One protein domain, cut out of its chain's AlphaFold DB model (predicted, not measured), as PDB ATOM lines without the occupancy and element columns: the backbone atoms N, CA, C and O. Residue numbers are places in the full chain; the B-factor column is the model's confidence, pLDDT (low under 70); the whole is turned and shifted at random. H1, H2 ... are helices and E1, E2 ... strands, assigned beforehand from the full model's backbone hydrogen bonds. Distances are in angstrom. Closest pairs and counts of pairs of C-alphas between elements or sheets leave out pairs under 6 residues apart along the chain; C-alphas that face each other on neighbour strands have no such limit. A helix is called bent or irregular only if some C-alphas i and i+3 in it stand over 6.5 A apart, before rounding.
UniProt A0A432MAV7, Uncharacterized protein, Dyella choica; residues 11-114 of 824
ATOM      1  N   VAL A  11       4.519  68.317 -17.628       88.06
ATOM      2  CA  VAL A  11       5.279  68.422 -18.877       88.06
ATOM      3  C   VAL A  11       5.586  67.029 -19.427       88.06
ATOM      4  O   VAL A  11       5.481  66.029 -18.706       88.06
ATOM      5  N   GLU A  12       5.846  66.958 -20.727       90.69
ATOM      6  CA  GLU A  12       6.218  65.729 -21.430       90.69
ATOM      7  C   GLU A  12       7.678  65.384 -21.147       90.69
ATOM      8  O   GLU A  12       8.524  66.271 -21.037       90.69
ATOM      9  N   PHE A  13       7.969  64.092 -21.019       87.50
ATOM     10  CA  PHE A  13       9.305  63.604 -20.720       87.50
ATOM     11  C   PHE A  13       9.714  62.495 -21.670       87.50
ATOM     12  O   PHE A  13       8.955  61.566 -21.928       87.50
ATOM     13  N   GLU A  14      10.971  62.552 -22.091       91.75
ATOM     14  CA  GLU A  14      11.677  61.455 -22.731       91.75
ATOM     15  C   GLU A  14      12.896  61.117 -21.870       91.75
ATOM     16  O   GLU A  14      13.683  61.990 -21.497       91.75
ATOM     17  N   CYS A  15      13.073  59.841 -21.532       88.75
ATOM     18  CA  CYS A  15      14.301  59.419 -20.873       88.75
ATOM     19  C   CYS A  15      15.441  59.368 -21.894       88.75
ATOM     20  O   CYS A  15      15.378  58.594 -22.845       88.75
ATOM     21  N   MET A  16      16.519  60.115 -21.664       90.38
ATOM     22  CA  MET A  16      17.662  60.145 -22.584       90.38
ATOM     23  C   MET A  16      18.382  58.793 -22.712       90.38
ATOM     24  O   MET A  16      18.886  58.477 -23.787       90.38
ATOM     25  N   ASP A  17      18.368  57.963 -21.664       88.75
ATOM     26  CA  ASP A  17      19.070  56.674 -21.657       88.75
ATOM     27  C   ASP A  17      18.269  55.552 -22.329       88.75
ATOM     28  O   ASP A  17      18.791  54.806 -23.159       88.75
ATOM     29  N   CYS A  18      16.993  55.388 -21.957       89.31
ATOM     30  CA  CYS A  18      16.156  54.289 -22.450       89.31
ATOM     31  C   CYS A  18      15.171  54.701 -23.551       89.31
ATOM     32  O   CYS A  18      14.542  53.829 -24.153       89.31
ATOM     33  N   ARG A  19      15.065  56.007 -23.840       92.75
ATOM     34  CA  ARG A  19      14.186  56.611 -24.858       92.75
ATOM     35  C   ARG A  19      12.693  56.355 -24.622       92.75
ATOM     36  O   ARG A  19      11.901  56.463 -25.548       92.75
ATOM     37  N   THR A  20      12.291  55.985 -23.404       91.06
ATOM     38  CA  THR A  20      10.870  55.866 -23.041       91.06
ATOM     39  C   THR A  20      10.234  57.244 -22.927       91.06
ATOM     40  O   THR A  20      10.823  58.139 -22.319       91.06
ATOM     41  N   GLY A  21       9.023  57.377 -23.468       88.44
ATOM     42  CA  GLY A  21       8.283  58.635 -23.539       88.44
ATOM     43  C   GLY A  21       8.632  59.476 -24.767       88.44
ATOM     44  O   GLY A  21       8.245  60.637 -24.828       88.44
ATOM     45  N   SER A  22       9.332  58.911 -25.762       90.50
ATOM     46  CA  SER A  22       9.744  59.634 -26.978       90.50
ATOM     47  C   SER A  22       8.572  60.093 -27.858       90.50
ATOM     48  O   SER A  22       8.776  60.776 -28.853       90.50
ATOM     49  N   ASP A  23       7.353  59.663 -27.542       89.06
ATOM     50  CA  ASP A  23       6.096  60.054 -28.183       89.06
ATOM     51  C   ASP A  23       5.331  61.144 -27.412       89.06
ATOM     52  O   ASP A  23       4.174  61.413 -27.729       89.06
ATOM     53  N   GLY A  24       5.924  61.718 -26.359       88.44
ATOM     54  CA  GLY A  24       5.306  62.754 -25.525       88.44
ATOM     55  C   GLY A  24       4.253  62.235 -24.535       88.44
ATOM     56  O   GLY A  24       3.766  62.978 -23.680       88.44
ATOM     57  N   GLN A  25       3.911  60.941 -24.555       89.69
ATOM     58  CA  GLN A  25       2.838  60.407 -23.703       89.69
ATOM     59  C   GLN A  25       3.224  60.272 -22.225       89.69
ATOM     60  O   GLN A  25       2.363  60.116 -21.344       89.69
ATOM     61  N   TRP A  26       4.515  60.348 -21.911       90.62
ATOM     62  CA  TRP A  26       4.990  60.313 -20.539       90.62
ATOM     63  C   TRP A  26       4.939  61.706 -19.902       90.62
ATOM     64  O   TRP A  26       5.908  62.456 -19.908       90.62
ATOM     65  N   ARG A  27       3.783  62.050 -19.316       87.81
ATOM     66  CA  ARG A  27       3.558  63.353 -18.662       87.81
ATOM     67  C   ARG A  27       3.615  63.272 -17.139       87.81
ATOM     68  O   ARG A  27       2.794  62.577 -16.518       87.81
ATOM     69  N   MET A  28       4.503  64.037 -16.506       85.62
ATOM     70  CA  MET A  28       4.606  64.133 -15.040       85.62
ATOM     71  C   MET A  28       4.807  65.569 -14.557       85.62
ATOM     72  O   MET A  28       5.120  66.452 -15.342       85.62
ATOM     73  N   GLN A  29       4.583  65.805 -13.264       84.88
ATOM     74  CA  GLN A  29       4.807  67.120 -12.669       84.88
ATOM     75  C   GLN A  29       6.294  67.469 -12.681       84.88
ATOM     76  O   GLN A  29       7.114  66.624 -12.326       84.88
ATOM     77  N   PHE A  30       6.628  68.713 -13.026       79.00
ATOM     78  CA  PHE A  30       8.012  69.199 -13.072       79.00
ATOM     79  C   PHE A  30       8.777  68.951 -11.753       79.00
ATOM     80  O   PHE A  30       9.938  68.544 -11.769       79.00
ATOM     81  N   HIS A  31       8.097  69.069 -10.604       78.88
ATOM     82  CA  HIS A  31       8.690  68.792  -9.290       78.88
ATOM     83  C   HIS A  31       9.163  67.330  -9.120       78.88
ATOM     84  O   HIS A  31      10.179  67.101  -8.471       78.88
ATOM     85  N   ASN A  32       8.501  66.347  -9.752       75.88
ATOM     86  CA  ASN A  32       8.901  64.930  -9.685       75.88
ATOM     87  C   ASN A  32      10.219  64.659 -10.423       75.88
ATOM     88  O   ASN A  32      10.876  63.647 -10.164       75.88
ATOM     89  N   VAL A  33      10.598  65.547 -11.344       69.62
ATOM     90  CA  VAL A  33      11.847  65.456 -12.105       69.62
ATOM     91  C   VAL A  33      12.996  66.106 -11.361       69.62
ATOM     92  O   VAL A  33      14.049  65.488 -11.235       69.62
ATOM     93  N   LEU A  34      12.771  67.293 -10.795       65.31
ATOM     94  CA  LEU A  34      13.752  67.980  -9.951       65.31
ATOM     95  C   LEU A  34      14.060  67.211  -8.658       65.31
ATOM     96  O   LEU A  34      15.217  67.136  -8.262       65.31
ATOM     97  N   MET A  35      13.052  66.591  -8.035       69.00
ATOM     98  CA  MET A  35      13.194  65.884  -6.751       69.00
ATOM     99  C   MET A  35      13.619  64.407  -6.887       69.00
ATOM    100  O   MET A  35      13.521  63.636  -5.936       69.00
ATOM    101  N   GLY A  36      14.136  63.993  -8.051       56.50
ATOM    102  CA  GLY A  36      15.037  62.836  -8.123       56.50
ATOM    103  C   GLY A  36      14.411  61.438  -8.196       56.50
ATOM    104  O   GLY A  36      15.090  60.461  -7.879       56.50
ATOM    105  N   VAL A  37      13.163  61.266  -8.651       65.62
ATOM    106  CA  VAL A  37      12.627  59.893  -8.822       65.62
ATOM    107  C   VAL A  37      13.282  59.166 -10.015       65.62
ATOM    108  O   VAL A  37      13.368  57.933 -10.015       65.62
ATOM    109  N   GLY A  38      13.826  59.920 -10.983       82.31
ATOM    110  CA  GLY A  38      14.498  59.399 -12.178       82.31
ATOM    111  C   GLY A  38      13.555  58.622 -13.106       82.31
ATOM    112  O   GLY A  38      12.353  58.514 -12.860       82.31
ATOM    113  N   CYS A  39      14.084  58.055 -14.196       88.56
ATOM    114  CA  CYS A  39      13.288  57.166 -15.043       88.56
ATOM    115  C   CYS A  39      12.990  55.850 -14.292       88.56
ATOM    116  O   CYS A  39      13.939  55.127 -13.963       88.56
ATOM    117  N   PRO A  40      11.709  55.472 -14.076       89.69
ATOM    118  CA  PRO A  40      11.355  54.234 -13.374       89.69
ATOM    119  C   PRO A  40      11.949  52.982 -14.027       89.69
ATOM    120  O   PRO A  40      12.266  52.009 -13.347       89.69
ATOM    121  N   ILE A  41      12.133  53.017 -15.350       92.19
ATOM    122  CA  ILE A  41      12.728  51.921 -16.110       92.19
ATOM    123  C   ILE A  41      14.236  51.841 -15.858       92.19
ATOM    124  O   ILE A  41      14.708  50.772 -15.479       92.19
ATOM    125  N   CYS A  42      14.992  52.938 -15.994       91.69
ATOM    126  CA  CYS A  42      16.444  52.933 -15.739       91.69
ATOM    127  C   CYS A  42      16.767  52.510 -14.302       91.69
ATOM    128  O   CYS A  42      17.608  51.636 -14.091       91.69
ATOM    129  N   LYS A  43      15.982  53.000 -13.332       92.62
ATOM    130  CA  LYS A  43      16.101  52.629 -11.914       92.62
ATOM    131  C   LYS A  43      16.003  51.115 -11.675       92.62
ATOM    132  O   LYS A  43      16.651  50.592 -10.772       92.62
ATOM    133  N   VAL A  44      15.216  50.401 -12.483       93.38
ATOM    134  CA  VAL A  44      15.104  48.932 -12.425       93.38
ATOM    135  C   VAL A  44      16.174  48.240 -13.275       93.38
ATOM    136  O   VAL A  44      16.692  47.189 -12.887       93.38
ATOM    137  N   LEU A  45      16.525  48.806 -14.431       94.00
ATOM    138  CA  LEU A  45      17.482  48.220 -15.369       94.00
ATOM    139  C   LEU A  45      18.909  48.187 -14.825       94.00
ATOM    140  O   LEU A  45      19.572  47.156 -14.966       94.00
ATOM    141  N   ASP A  46      19.388  49.275 -14.228       93.94
ATOM    142  CA  ASP A  46      20.810  49.427 -13.906       93.94
ATOM    143  C   ASP A  46      21.299  48.428 -12.849       93.94
ATOM    144  O   ASP A  46      22.278  47.722 -13.122       93.94
ATOM    145  N   PRO A  47      20.598  48.216 -11.712       95.81
ATOM    146  CA  PRO A  47      21.005  47.204 -10.737       95.81
ATOM    147  C   PRO A  47      21.044  45.792 -11.334       95.81
ATOM    148  O   PRO A  47      21.918  44.986 -11.006       95.81
ATOM    149  N   ILE A  48      20.110  45.483 -12.241       96.69
ATOM    150  CA  ILE A  48      20.024  44.173 -12.893       96.69
ATOM    151  C   ILE A  48      21.145  43.995 -13.910       96.69
ATOM    152  O   ILE A  48      21.763  42.932 -13.924       96.69
ATOM    153  N   LYS A  49      21.446  45.014 -14.722       96.88
ATOM    154  CA  LYS A  49      22.570  44.993 -15.666       96.88
ATOM    155  C   LYS A  49      23.897  44.809 -14.937       96.88
ATOM    156  O   LYS A  49      24.657  43.919 -15.307       96.88
ATOM    157  N   VAL A  50      24.145  45.585 -13.878       96.75
ATOM    158  CA  VAL A  50      25.374  45.490 -13.070       96.75
ATOM    159  C   VAL A  50      25.498  44.101 -12.446       96.75
ATOM    160  O   VAL A  50      26.532  43.443 -12.585       96.75
ATOM    161  N   ARG A  51      24.425  43.601 -11.820       97.44
ATOM    162  CA  ARG A  51      24.407  42.256 -11.230       97.44
ATOM    163  C   ARG A  51      24.617  41.162 -12.279       97.44
ATOM    164  O   ARG A  51      25.378  40.231 -12.025       97.44
ATOM    165  N   PHE A  52      23.967  41.268 -13.436       97.94
ATOM    166  CA  PHE A  52      24.121  40.322 -14.539       97.94
ATOM    167  C   PHE A  52      25.556  40.319 -15.068       97.94
ATOM    168  O   PHE A  52      26.162  39.257 -15.158       97.94
ATOM    169  N   GLN A  53      26.122  41.495 -15.354       97.88
ATOM    170  CA  GLN A  53      27.477  41.634 -15.888       97.88
ATOM    171  C   GLN A  53      28.532  41.094 -14.915       97.88
ATOM    172  O   GLN A  53      29.495  40.462 -15.349       97.88
ATOM    173  N   LYS A  54      28.324  41.286 -13.605       97.56
ATOM    174  CA  LYS A  54      29.177  40.718 -12.552       97.56
ATOM    175  C   LYS A  54      29.112  39.187 -12.510       97.56
ATOM    176  O   LYS A  54      30.138  38.550 -12.306       97.56
ATOM    177  N   GLN A  55      27.929  38.592 -12.683       98.00
ATOM    178  CA  GLN A  55      27.766  37.131 -12.658       98.00
ATOM    179  C   GLN A  55      28.187  36.451 -13.973       98.00
ATOM    180  O   GLN A  55      28.675  35.324 -13.946       98.00
ATOM    181  N   PHE A  56      28.005  37.117 -15.116       97.56
ATOM    182  CA  PHE A  56      28.148  36.526 -16.448       97.56
ATOM    183  C   PHE A  56      28.959  37.432 -17.395       97.56
ATOM    184  O   PHE A  56      28.418  37.946 -18.374       97.56
ATOM    185  N   PRO A  57      30.277  37.604 -17.171       97.38
ATOM    186  CA  PRO A  57      31.096  38.614 -17.859       97.38
ATOM    187  C   PRO A  57      31.231  38.425 -19.382       97.38
ATOM    188  O   PRO A  57      31.561  39.373 -20.103       97.38
ATOM    189  N   ASN A  58      30.962  37.213 -19.877       97.12
ATOM    190  CA  ASN A  58      31.020  36.846 -21.298       97.12
ATOM    191  C   ASN A  58      29.717  37.124 -22.059       97.12
ATOM    192  O   ASN A  58      29.646  36.898 -23.271       97.12
ATOM    193  N   TYR A  59      28.694  37.619 -21.369       97.69
ATOM    194  CA  TYR A  59      27.380  37.900 -21.925       97.69
ATOM    195  C   TYR A  59      26.986  39.338 -21.612       97.69
ATOM    196  O   TYR A  59      27.502  39.954 -20.684       97.69
ATOM    197  N   ARG A  60      26.050  39.867 -22.394       97.12
ATOM    198  CA  ARG A  60      25.400  41.150 -22.155       97.12
ATOM    199  C   ARG A  60      23.895  40.947 -22.079       97.12
ATOM    200  O   ARG A  60      23.320  40.187 -22.861       97.12
ATOM    201  N   LEU A  61      23.274  41.644 -21.138       97.19
ATOM    202  CA  LEU A  61      21.829  41.686 -20.984       97.19
ATOM    203  C   LEU A  61      21.307  42.945 -21.681       97.19
ATOM    204  O   LEU A  61      21.539  44.059 -21.213       97.19
ATOM    205  N   VAL A  62      20.627  42.766 -22.810       96.31
ATOM    206  CA  VAL A  62      20.075  43.861 -23.613       96.31
ATOM    207  C   VAL A  62      18.596  44.026 -23.270       96.31
ATOM    208  O   VAL A  62      17.810  43.121 -23.560       96.31
ATOM    209  N   PRO A  63      18.193  45.135 -22.629       96.19
ATOM    210  CA  PRO A  63      16.786  45.400 -22.378       96.19
ATOM    211  C   PRO A  63      16.085  45.837 -23.667       96.19
ATOM    212  O   PRO A  63      16.615  46.626 -24.445       96.19
ATOM    213  N   ILE A  64      14.874  45.334 -23.864       95.62
ATOM    214  CA  ILE A  64      13.926  45.762 -24.888       95.62
ATOM    215  C   ILE A  64      12.832  46.517 -24.147       95.62
ATOM    216  O   ILE A  64      12.111  45.941 -23.328       95.62
ATOM    217  N   VAL A  65      12.758  47.813 -24.414       93.62
ATOM    218  CA  VAL A  65      11.882  48.748 -23.713       93.62
ATOM    219  C   VAL A  65      10.923  49.372 -24.720       93.62
ATOM    220  O   VAL A  65      11.336  49.719 -25.829       93.62
ATOM    221  N   ALA A  66       9.651  49.511 -24.343       90.19
ATOM    222  CA  ALA A  66       8.703  50.306 -25.110       90.19
ATOM    223  C   ALA A  66       9.160  51.776 -25.106       90.19
ATOM    224  O   ALA A  66       9.360  52.381 -24.051       90.19
ATOM    225  N   LYS A  67       9.376  52.331 -26.301       89.88
ATOM    226  CA  LYS A  67       9.769  53.740 -26.458       89.88
ATOM    227  C   LYS A  67       8.578  54.686 -26.280       89.88
ATOM    228  O   LYS A  67       8.754  55.827 -25.872       89.88
ATOM    229  N   THR A  68       7.375  54.184 -26.535       88.00
ATOM    230  CA  THR A  68       6.112  54.919 -26.493       88.00
ATOM    231  C   THR A  68       5.334  54.647 -25.205       88.00
ATOM    232  O   THR A  68       5.477  53.583 -24.593       88.00
ATOM    233  N   GLY A  69       4.496  55.601 -24.802       89.12
ATOM    234  CA  GLY A  69       3.637  55.500 -23.625       89.12
ATOM    235  C   GLY A  69       4.324  55.812 -22.290       89.12
ATOM    236  O   GLY A  69       5.483  56.224 -22.207       89.12
ATOM    237  N   LYS A  70       3.574  55.624 -21.196       87.94
ATOM    238  CA  LYS A  70       4.097  55.789 -19.831       87.94
ATOM    239  C   LYS A  70       5.064  54.643 -19.489       87.94
ATOM    240  O   LYS A  70       4.780  53.503 -19.851       87.94
ATOM    241  N   PRO A  71       6.154  54.902 -18.740       88.44
ATOM    242  CA  PRO A  71       7.083  53.864 -18.329       88.44
ATOM    243  C   PRO A  71       6.380  52.778 -17.517       88.44
ATOM    244  O   PRO A  71       5.931  53.022 -16.398       88.44
ATOM    245  N   ASP A  72       6.330  51.570 -18.073       92.62
ATOM    246  CA  ASP A  72       5.808  50.388 -17.399       92.62
ATOM    247  C   ASP A  72       6.896  49.315 -17.311       92.62
ATOM    248  O   ASP A  72       7.276  48.678 -18.296       92.62
ATOM    249  N   VAL A  73       7.381  49.088 -16.091       89.81
ATOM    250  CA  VAL A  73       8.415  48.097 -15.779       89.81
ATOM    251  C   VAL A  73       7.975  46.674 -16.153       89.81
ATOM    252  O   VAL A  73       8.816  45.836 -16.489       89.81
ATOM    253  N   SER A  74       6.670  46.385 -16.147       90.06
ATOM    254  CA  SER A  74       6.122  45.069 -16.494       90.06
ATOM    255  C   SER A  74       6.273  44.735 -17.987       90.06
ATOM    256  O   SER A  74       6.359  43.560 -18.368       90.06
ATOM    257  N   THR A  75       6.388  45.762 -18.838       93.06
ATOM    258  CA  THR A  75       6.568  45.615 -20.291       93.06
ATOM    259  C   THR A  75       8.014  45.353 -20.693       93.06
ATOM    260  O   THR A  75       8.253  44.870 -21.799       93.06
ATOM    261  N   ILE A  76       8.980  45.580 -19.794       94.62
ATOM    262  CA  ILE A  76      10.397  45.357 -20.089       94.62
ATOM    263  C   ILE A  76      10.611  43.883 -20.443       94.62
ATOM    264  O   ILE A  76      10.189  42.958 -19.731       94.62
ATOM    265  N   ARG A  77      11.293  43.659 -21.562       96.94
ATOM    266  CA  ARG A  77      11.813  42.348 -21.942       96.94
ATOM    267  C   ARG A  77      13.330  42.399 -22.012       96.94
ATOM    268  O   ARG A  77      13.922  43.467 -22.087       96.94
ATOM    269  N   TYR A  78      13.970  41.242 -21.972       96.94
ATOM    270  CA  TYR A  78      15.424  41.146 -21.990       96.94
ATOM    271  C   TYR A  78      15.886  40.110 -22.999       96.94
ATOM    272  O   TYR A  78      15.315  39.029 -23.094       96.94
ATOM    273  N   GLN A  79      16.965  40.405 -23.707       97.12
ATOM    274  CA  GLN A  79      17.705  39.420 -24.480       97.12
ATOM    275  C   GLN A  79      19.076  39.213 -23.856       97.12
ATOM    276  O   GLN A  79      19.761  40.162 -23.477       97.12
ATOM    277  N   VAL A  80      19.481  37.952 -23.763       97.06
ATOM    278  CA  VAL A  80      20.836  37.588 -23.361       97.06
ATOM    279  C   VAL A  80      21.626  37.306 -24.623       97.06
ATOM    280  O   VAL A  80      21.308  36.376 -25.365       97.06
ATOM    281  N   LEU A  81      22.645  38.124 -24.872       96.62
ATOM    282  CA  LEU A  81      23.524  37.991 -26.029       96.62
ATOM    283  C   LEU A  81      24.945  37.683 -25.553       96.62
ATOM    284  O   LEU A  81      25.368  38.206 -24.521       96.62
ATOM    285  N   PRO A  82      25.729  36.898 -26.300       96.44
ATOM    286  CA  PRO A  82      27.173  36.857 -26.109       96.44
ATOM    287  C   PRO A  82      27.771  38.260 -26.235       96.44
ATOM    288  O   PRO A  82      27.301  39.079 -27.031       96.44
ATOM    289  N   ARG A  83      28.829  38.535 -25.469       95.81
ATOM    290  CA  ARG A  83      29.531  39.825 -25.510       95.81
ATOM    291  C   ARG A  83      30.077  40.130 -26.907       95.81
ATOM    292  O   ARG A  83      30.018  41.271 -27.347       95.81
ATOM    293  N   GLN A  84      30.552  39.102 -27.608       96.19
ATOM    294  CA  GLN A  84      30.912  39.168 -29.022       96.19
ATOM    295  C   GLN A  84      29.814  38.511 -29.861       96.19
ATOM    296  O   GLN A  84      29.753  37.284 -29.972       96.19
ATOM    297  N   TRP A  85      28.948  39.329 -30.457       95.38
ATOM    298  CA  TRP A  85      27.955  38.854 -31.416       95.38
ATOM    299  C   TRP A  85      28.637  38.526 -32.749       95.38
ATOM    300  O   TRP A  85      29.311  39.377 -33.322       95.38
ATOM    301  N   ARG A  86      28.509  37.282 -33.222       96.88
ATOM    302  CA  ARG A  86      29.198  36.779 -34.429       96.88
ATOM    303  C   ARG A  86      28.252  36.400 -35.567       96.88
ATOM    304  O   ARG A  86      28.724  36.035 -36.644       96.88
ATOM    305  N   LEU A  87      26.939  36.447 -35.339       96.62
ATOM    306  CA  LEU A  87      25.973  36.285 -36.423       96.62
ATOM    307  C   LEU A  87      25.917  37.584 -37.247       96.62
ATOM    308  O   LEU A  87      25.957  38.660 -36.650       96.62
ATOM    309  N   PRO A  88      25.826  37.501 -38.585       96.06
ATOM    310  CA  PRO A  88      25.594  38.661 -39.442       96.06
ATOM    311  C   PRO A  88      24.340  39.426 -39.019       96.06
ATOM    312  O   PRO A  88      23.381  38.817 -38.544       96.06
ATOM    313  N   GLU A  89      24.328  40.742 -39.216       95.00
ATOM    314  CA  GLU A  89      23.158  41.572 -38.899       95.00
ATOM    315  C   GLU A  89      21.924  41.149 -39.709       95.00
ATOM    316  O   GLU A  89      20.819  41.080 -39.176       95.00
ATOM    317  N   ASP A  90      22.122  40.736 -40.964       95.12
ATOM    318  CA  ASP A  90      21.067  40.252 -41.856       95.12
ATOM    319  C   ASP A  90      20.724  38.762 -41.667       95.12
ATOM    320  O   ASP A  90      19.929  38.204 -42.426       95.12
ATOM    321  N   PHE A  91      21.277  38.097 -40.643       97.12
ATOM    322  CA  PHE A  91      21.007  36.682 -40.383       97.12
ATOM    323  C   PHE A  91      19.540  36.422 -40.013       97.12
ATOM    324  O   PHE A  91      19.078  35.296 -40.155       97.12
ATOM    325  N   GLY A  92      18.792  37.431 -39.554       95.88
ATOM    326  CA  GLY A  92      17.337  37.340 -39.374       95.88
ATOM    327  C   GLY A  92      16.871  36.520 -38.165       95.88
ATOM    328  O   GLY A  92      15.699  36.162 -38.083       95.88
ATOM    329  N   TRP A  93      17.759  36.212 -37.214       96.56
ATOM    330  CA  TRP A  93      17.388  35.562 -35.954       96.56
ATOM    331  C   TRP A  93      17.644  36.459 -34.749       96.56
ATOM    332  O   TRP A  93      18.732  37.014 -34.596       96.56
ATOM    333  N   THR A  94      16.671  36.504 -33.843       94.31
ATOM    334  CA  THR A  94      16.792  37.138 -32.530       94.31
ATOM    335  C   THR A  94      16.422  36.144 -31.422       94.31
ATOM    336  O   THR A  94      15.526  35.309 -31.606       94.31
ATOM    337  N   PRO A  95      17.096  36.182 -30.257       94.75
ATOM    338  CA  PRO A  95      16.718  35.339 -29.129       94.75
ATOM    339  C   PRO A  95      15.320  35.686 -28.616       94.75
ATOM    340  O   PRO A  95      14.919  36.853 -28.603       94.75
ATOM    341  N   THR A  96      14.604  34.676 -28.119       94.25
ATOM    342  CA  THR A  96      13.303  34.873 -27.473       94.25
ATOM    343  C   THR A  96      13.447  35.835 -26.285       94.25
ATOM    344  O   THR A  96      14.256  35.561 -25.394       94.25
ATOM    345  N   PRO A  97      12.695  36.951 -26.257       96.94
ATOM    346  CA  PRO A  97      12.760  37.894 -25.151       96.94
ATOM    347  C   PRO A  97      12.299  37.260 -23.833       96.94
ATOM    348  O   PRO A  97      11.300  36.545 -23.782       96.94
ATOM    349  N   LEU A  98      13.018  37.550 -22.755       96.81
ATOM    350  CA  LEU A  98      12.750  37.089 -21.397       96.81
ATOM    351  C   LEU A  98      11.996  38.157 -20.611       96.81
ATOM    352  O   LEU A  98      12.204  39.352 -20.817       96.81
ATOM    353  N   THR A  99      11.149  37.742 -19.675       96.69
ATOM    354  CA  THR A  99      10.476  38.671 -18.761       96.69
ATOM    355  C   THR A  99      11.415  39.122 -17.645       96.69
ATOM    356  O   THR A  99      12.349  38.412 -17.262       96.69
ATOM    357  N   HIS A 100      11.137  40.295 -17.076       94.88
ATOM    358  CA  HIS A 100      11.859  40.821 -15.918       94.88
ATOM    359  C   HIS A 100      11.903  39.839 -14.736       94.88
ATOM    360  O   HIS A 100      12.970  39.593 -14.169       94.88
ATOM    361  N   ALA A 101      10.761  39.227 -14.407       95.56
ATOM    362  CA  ALA A 101      10.656  38.239 -13.336       95.56
ATOM    363  C   ALA A 101      11.575  37.029 -13.572       95.56
ATOM    364  O   ALA A 101      12.307  36.638 -12.664       95.56
ATOM    365  N   SER A 102      11.616  36.504 -14.805       96.25
ATOM    366  CA  SER A 102      12.487  35.379 -15.162       96.25
ATOM    367  C   SER A 102      13.961  35.748 -14.977       96.25
ATOM    368  O   SER A 102      14.686  35.045 -14.277       96.25
ATOM    369  N   VAL A 103      14.412  36.898 -15.493       96.94
ATOM    370  CA  VAL A 103      15.813  37.336 -15.324       96.94
ATOM    371  C   VAL A 103      16.197  37.443 -13.847       96.94
ATOM    372  O   VAL A 103      17.260  36.952 -13.459       96.94
ATOM    373  N   ARG A 104      15.337  38.028 -13.002       96.19
ATOM    374  CA  ARG A 104      15.581  38.119 -11.552       96.19
ATOM    375  C   ARG A 104      15.676  36.748 -10.893       96.19
ATOM    376  O   ARG A 104      16.586  36.533 -10.094       96.19
ATOM    377  N   GLU A 105      14.776  35.831 -11.233       97.06
ATOM    378  CA  GLU A 105      14.777  34.467 -10.705       97.06
ATOM    379  C   GLU A 105      16.079  33.728 -11.059       97.06
ATOM    380  O   GLU A 105      16.732  33.144 -10.190       97.06
ATOM    381  N   PHE A 106      16.509  33.808 -12.321       97.50
ATOM    382  CA  PHE A 106      17.760  33.207 -12.785       97.50
ATOM    383  C   PHE A 106      18.989  33.816 -12.086       97.50
ATOM    384  O   PHE A 106      19.847  33.073 -11.602       97.50
ATOM    385  N   LEU A 107      19.044  35.147 -11.938       97.06
ATOM    386  CA  LEU A 107      20.117  35.856 -11.217       97.06
ATOM    387  C   LEU A 107      20.149  35.566  -9.709       97.06
ATOM    388  O   LEU A 107      21.217  35.631  -9.085       97.06
ATOM    389  N   ALA A 108      18.997  35.282  -9.097       96.69
ATOM    390  CA  ALA A 108      18.912  34.830  -7.709       96.69
ATOM    391  C   ALA A 108      19.533  33.437  -7.557       96.69
ATOM    392  O   ALA A 108      20.336  33.214  -6.656       96.69
ATOM    393  N   LYS A 109      19.251  32.546  -8.512       97.06
ATOM    394  CA  LYS A 109      19.782  31.177  -8.565       97.06
ATOM    395  C   LYS A 109      21.212  31.079  -9.128       97.06
ATOM    396  O   LYS A 109      21.710  29.970  -9.278       97.06
ATOM    397  N   ARG A 110      21.863  32.203  -9.477       96.25
ATOM    398  CA  ARG A 110      23.169  32.259 -10.180       96.25
ATOM    399  C   ARG A 110      23.212  31.396 -11.456       96.25
ATOM    400  O   ARG A 110      24.246  30.835 -11.806       96.25
ATOM    401  N   ARG A 111      22.085  31.273 -12.165       97.19
ATOM    402  CA  ARG A 111      21.968  30.536 -13.438       97.19
ATOM    403  C   ARG A 111      21.853  31.526 -14.593       97.19
ATOM    404  O   ARG A 111      21.213  32.559 -14.439       97.19
ATOM    405  N   LEU A 112      22.444  31.208 -15.744       96.75
ATOM    406  CA  LEU A 112      22.404  32.073 -16.926       96.75
ATOM    407  C   LEU A 112      20.984  32.076 -17.535       96.75
ATOM    408  O   LEU A 112      20.532  31.022 -17.998       96.75
ATOM    409  N   PRO A 113      20.261  33.215 -17.542       95.44
ATOM    410  CA  PRO A 113      18.947  33.289 -18.170       95.44
ATOM    411  C   PRO A 113      19.047  33.090 -19.691       95.44
ATOM    412  O   PRO A 113      20.044  33.445 -20.315       95.44
ATOM    413  N   GLY A 114      18.009  32.511 -20.303       93.88
ATOM    414  CA  GLY A 114      17.938  32.353 -21.764       93.88
ATOM    415  C   GLY A 114      18.891  31.316 -22.370       93.88
ATOM    416  O   GLY A 114      19.197  31.399 -23.559       93.88
TER     417      GLY A 114
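AT A GLANCE: This is residues 11 to 114 of the 824 residues of an uncharacterized protein of Dyella choica (UniProt A0A432MAV7). A two-stranded hairpin, E2 and E3, has helix H2 packed along E2 on one face, with the shorter H3 side by side with H2 on that same face, near the beginning of E3. Beyond one end of this body E1 and the short H1 form a loose head, the unnamed stretch 11 to 26 runs between that head and the body with residues 11 to 12 paired beside E1, and at another place the loop of residues 86 to 93 sticks out. The 104 printed residues have three named helices and three named strands in the order E1, H1, H2, E2, E3, H3; the sheet is antiparallel, in the order E2, E3. The class is mixed, helices and strands, with under half of the residues in named elements. The whole is only just compact, close to loose, with a radius of gyration of the C-alphas of 15.4 A and spans of 43 by 34 by 19 A.

HOW THE PARTS SIT: E2, residues 59 to 64, and E3, residues 77 to 82, form an antiparallel hairpin at 153 degrees; N 62 and O 79 are 2.8 A apart and N 64 and O 77 2.7 A, both within hydrogen-bond range. H2, residues 40 to 55, comes closest to E2 at the C-alphas of Lys 49 and Leu 61, 6.3 A apart. H3, residues 100 to 108, touches H2 with residues 48 to 55 of H2 alone; the closest C-alphas are those of Phe 52 and Leu 107, 6.9 A apart. H2 and H3 run the same way at a shallow tilt of 32 degrees, only just short of steep. The closest C-alphas of E3 and H3 are those of Arg 77 and His 100, 6.2 A apart. E1, residues 27 to 29, pairs with no named strand, but residues 11 to 12 pair antiparallel with its residues 27 to 28. E1 and H1, residues 30 to 34, meet only through their link, and H1 and H2 are apart. Every O i to N i+4 pair is within hydrogen-bond range in H1 and H3, and 10 of 12 are in H2.

IN THESE COORDINATES: E2 spans 15.9 A and E3 16.8 A, from C-alpha 77 at (11.813, 42.348, -21.942). H2 spans 23.7 A, beginning at C-alpha 40 at (11.355, 54.234, -13.374); it is neither bent nor irregular, but only just: C-alphas 44 and 47 are 6.4 A apart. H3 spans 12.4 A and ends at C-alpha 108 at (18.912, 34.830, -7.709). E1 spans 7.2 A and H1 6.6 A.

THE WHOLE: The two C-alphas farthest apart, those of His 31 and Phe 91, are 46.4 A apart. The printed part has no cut. The links E2 to E3 and E3 to H3 are long, with 12 and 17 residues. The mean pLDDT of the printed part is 92.0, and residues 33 to 37 are under 70.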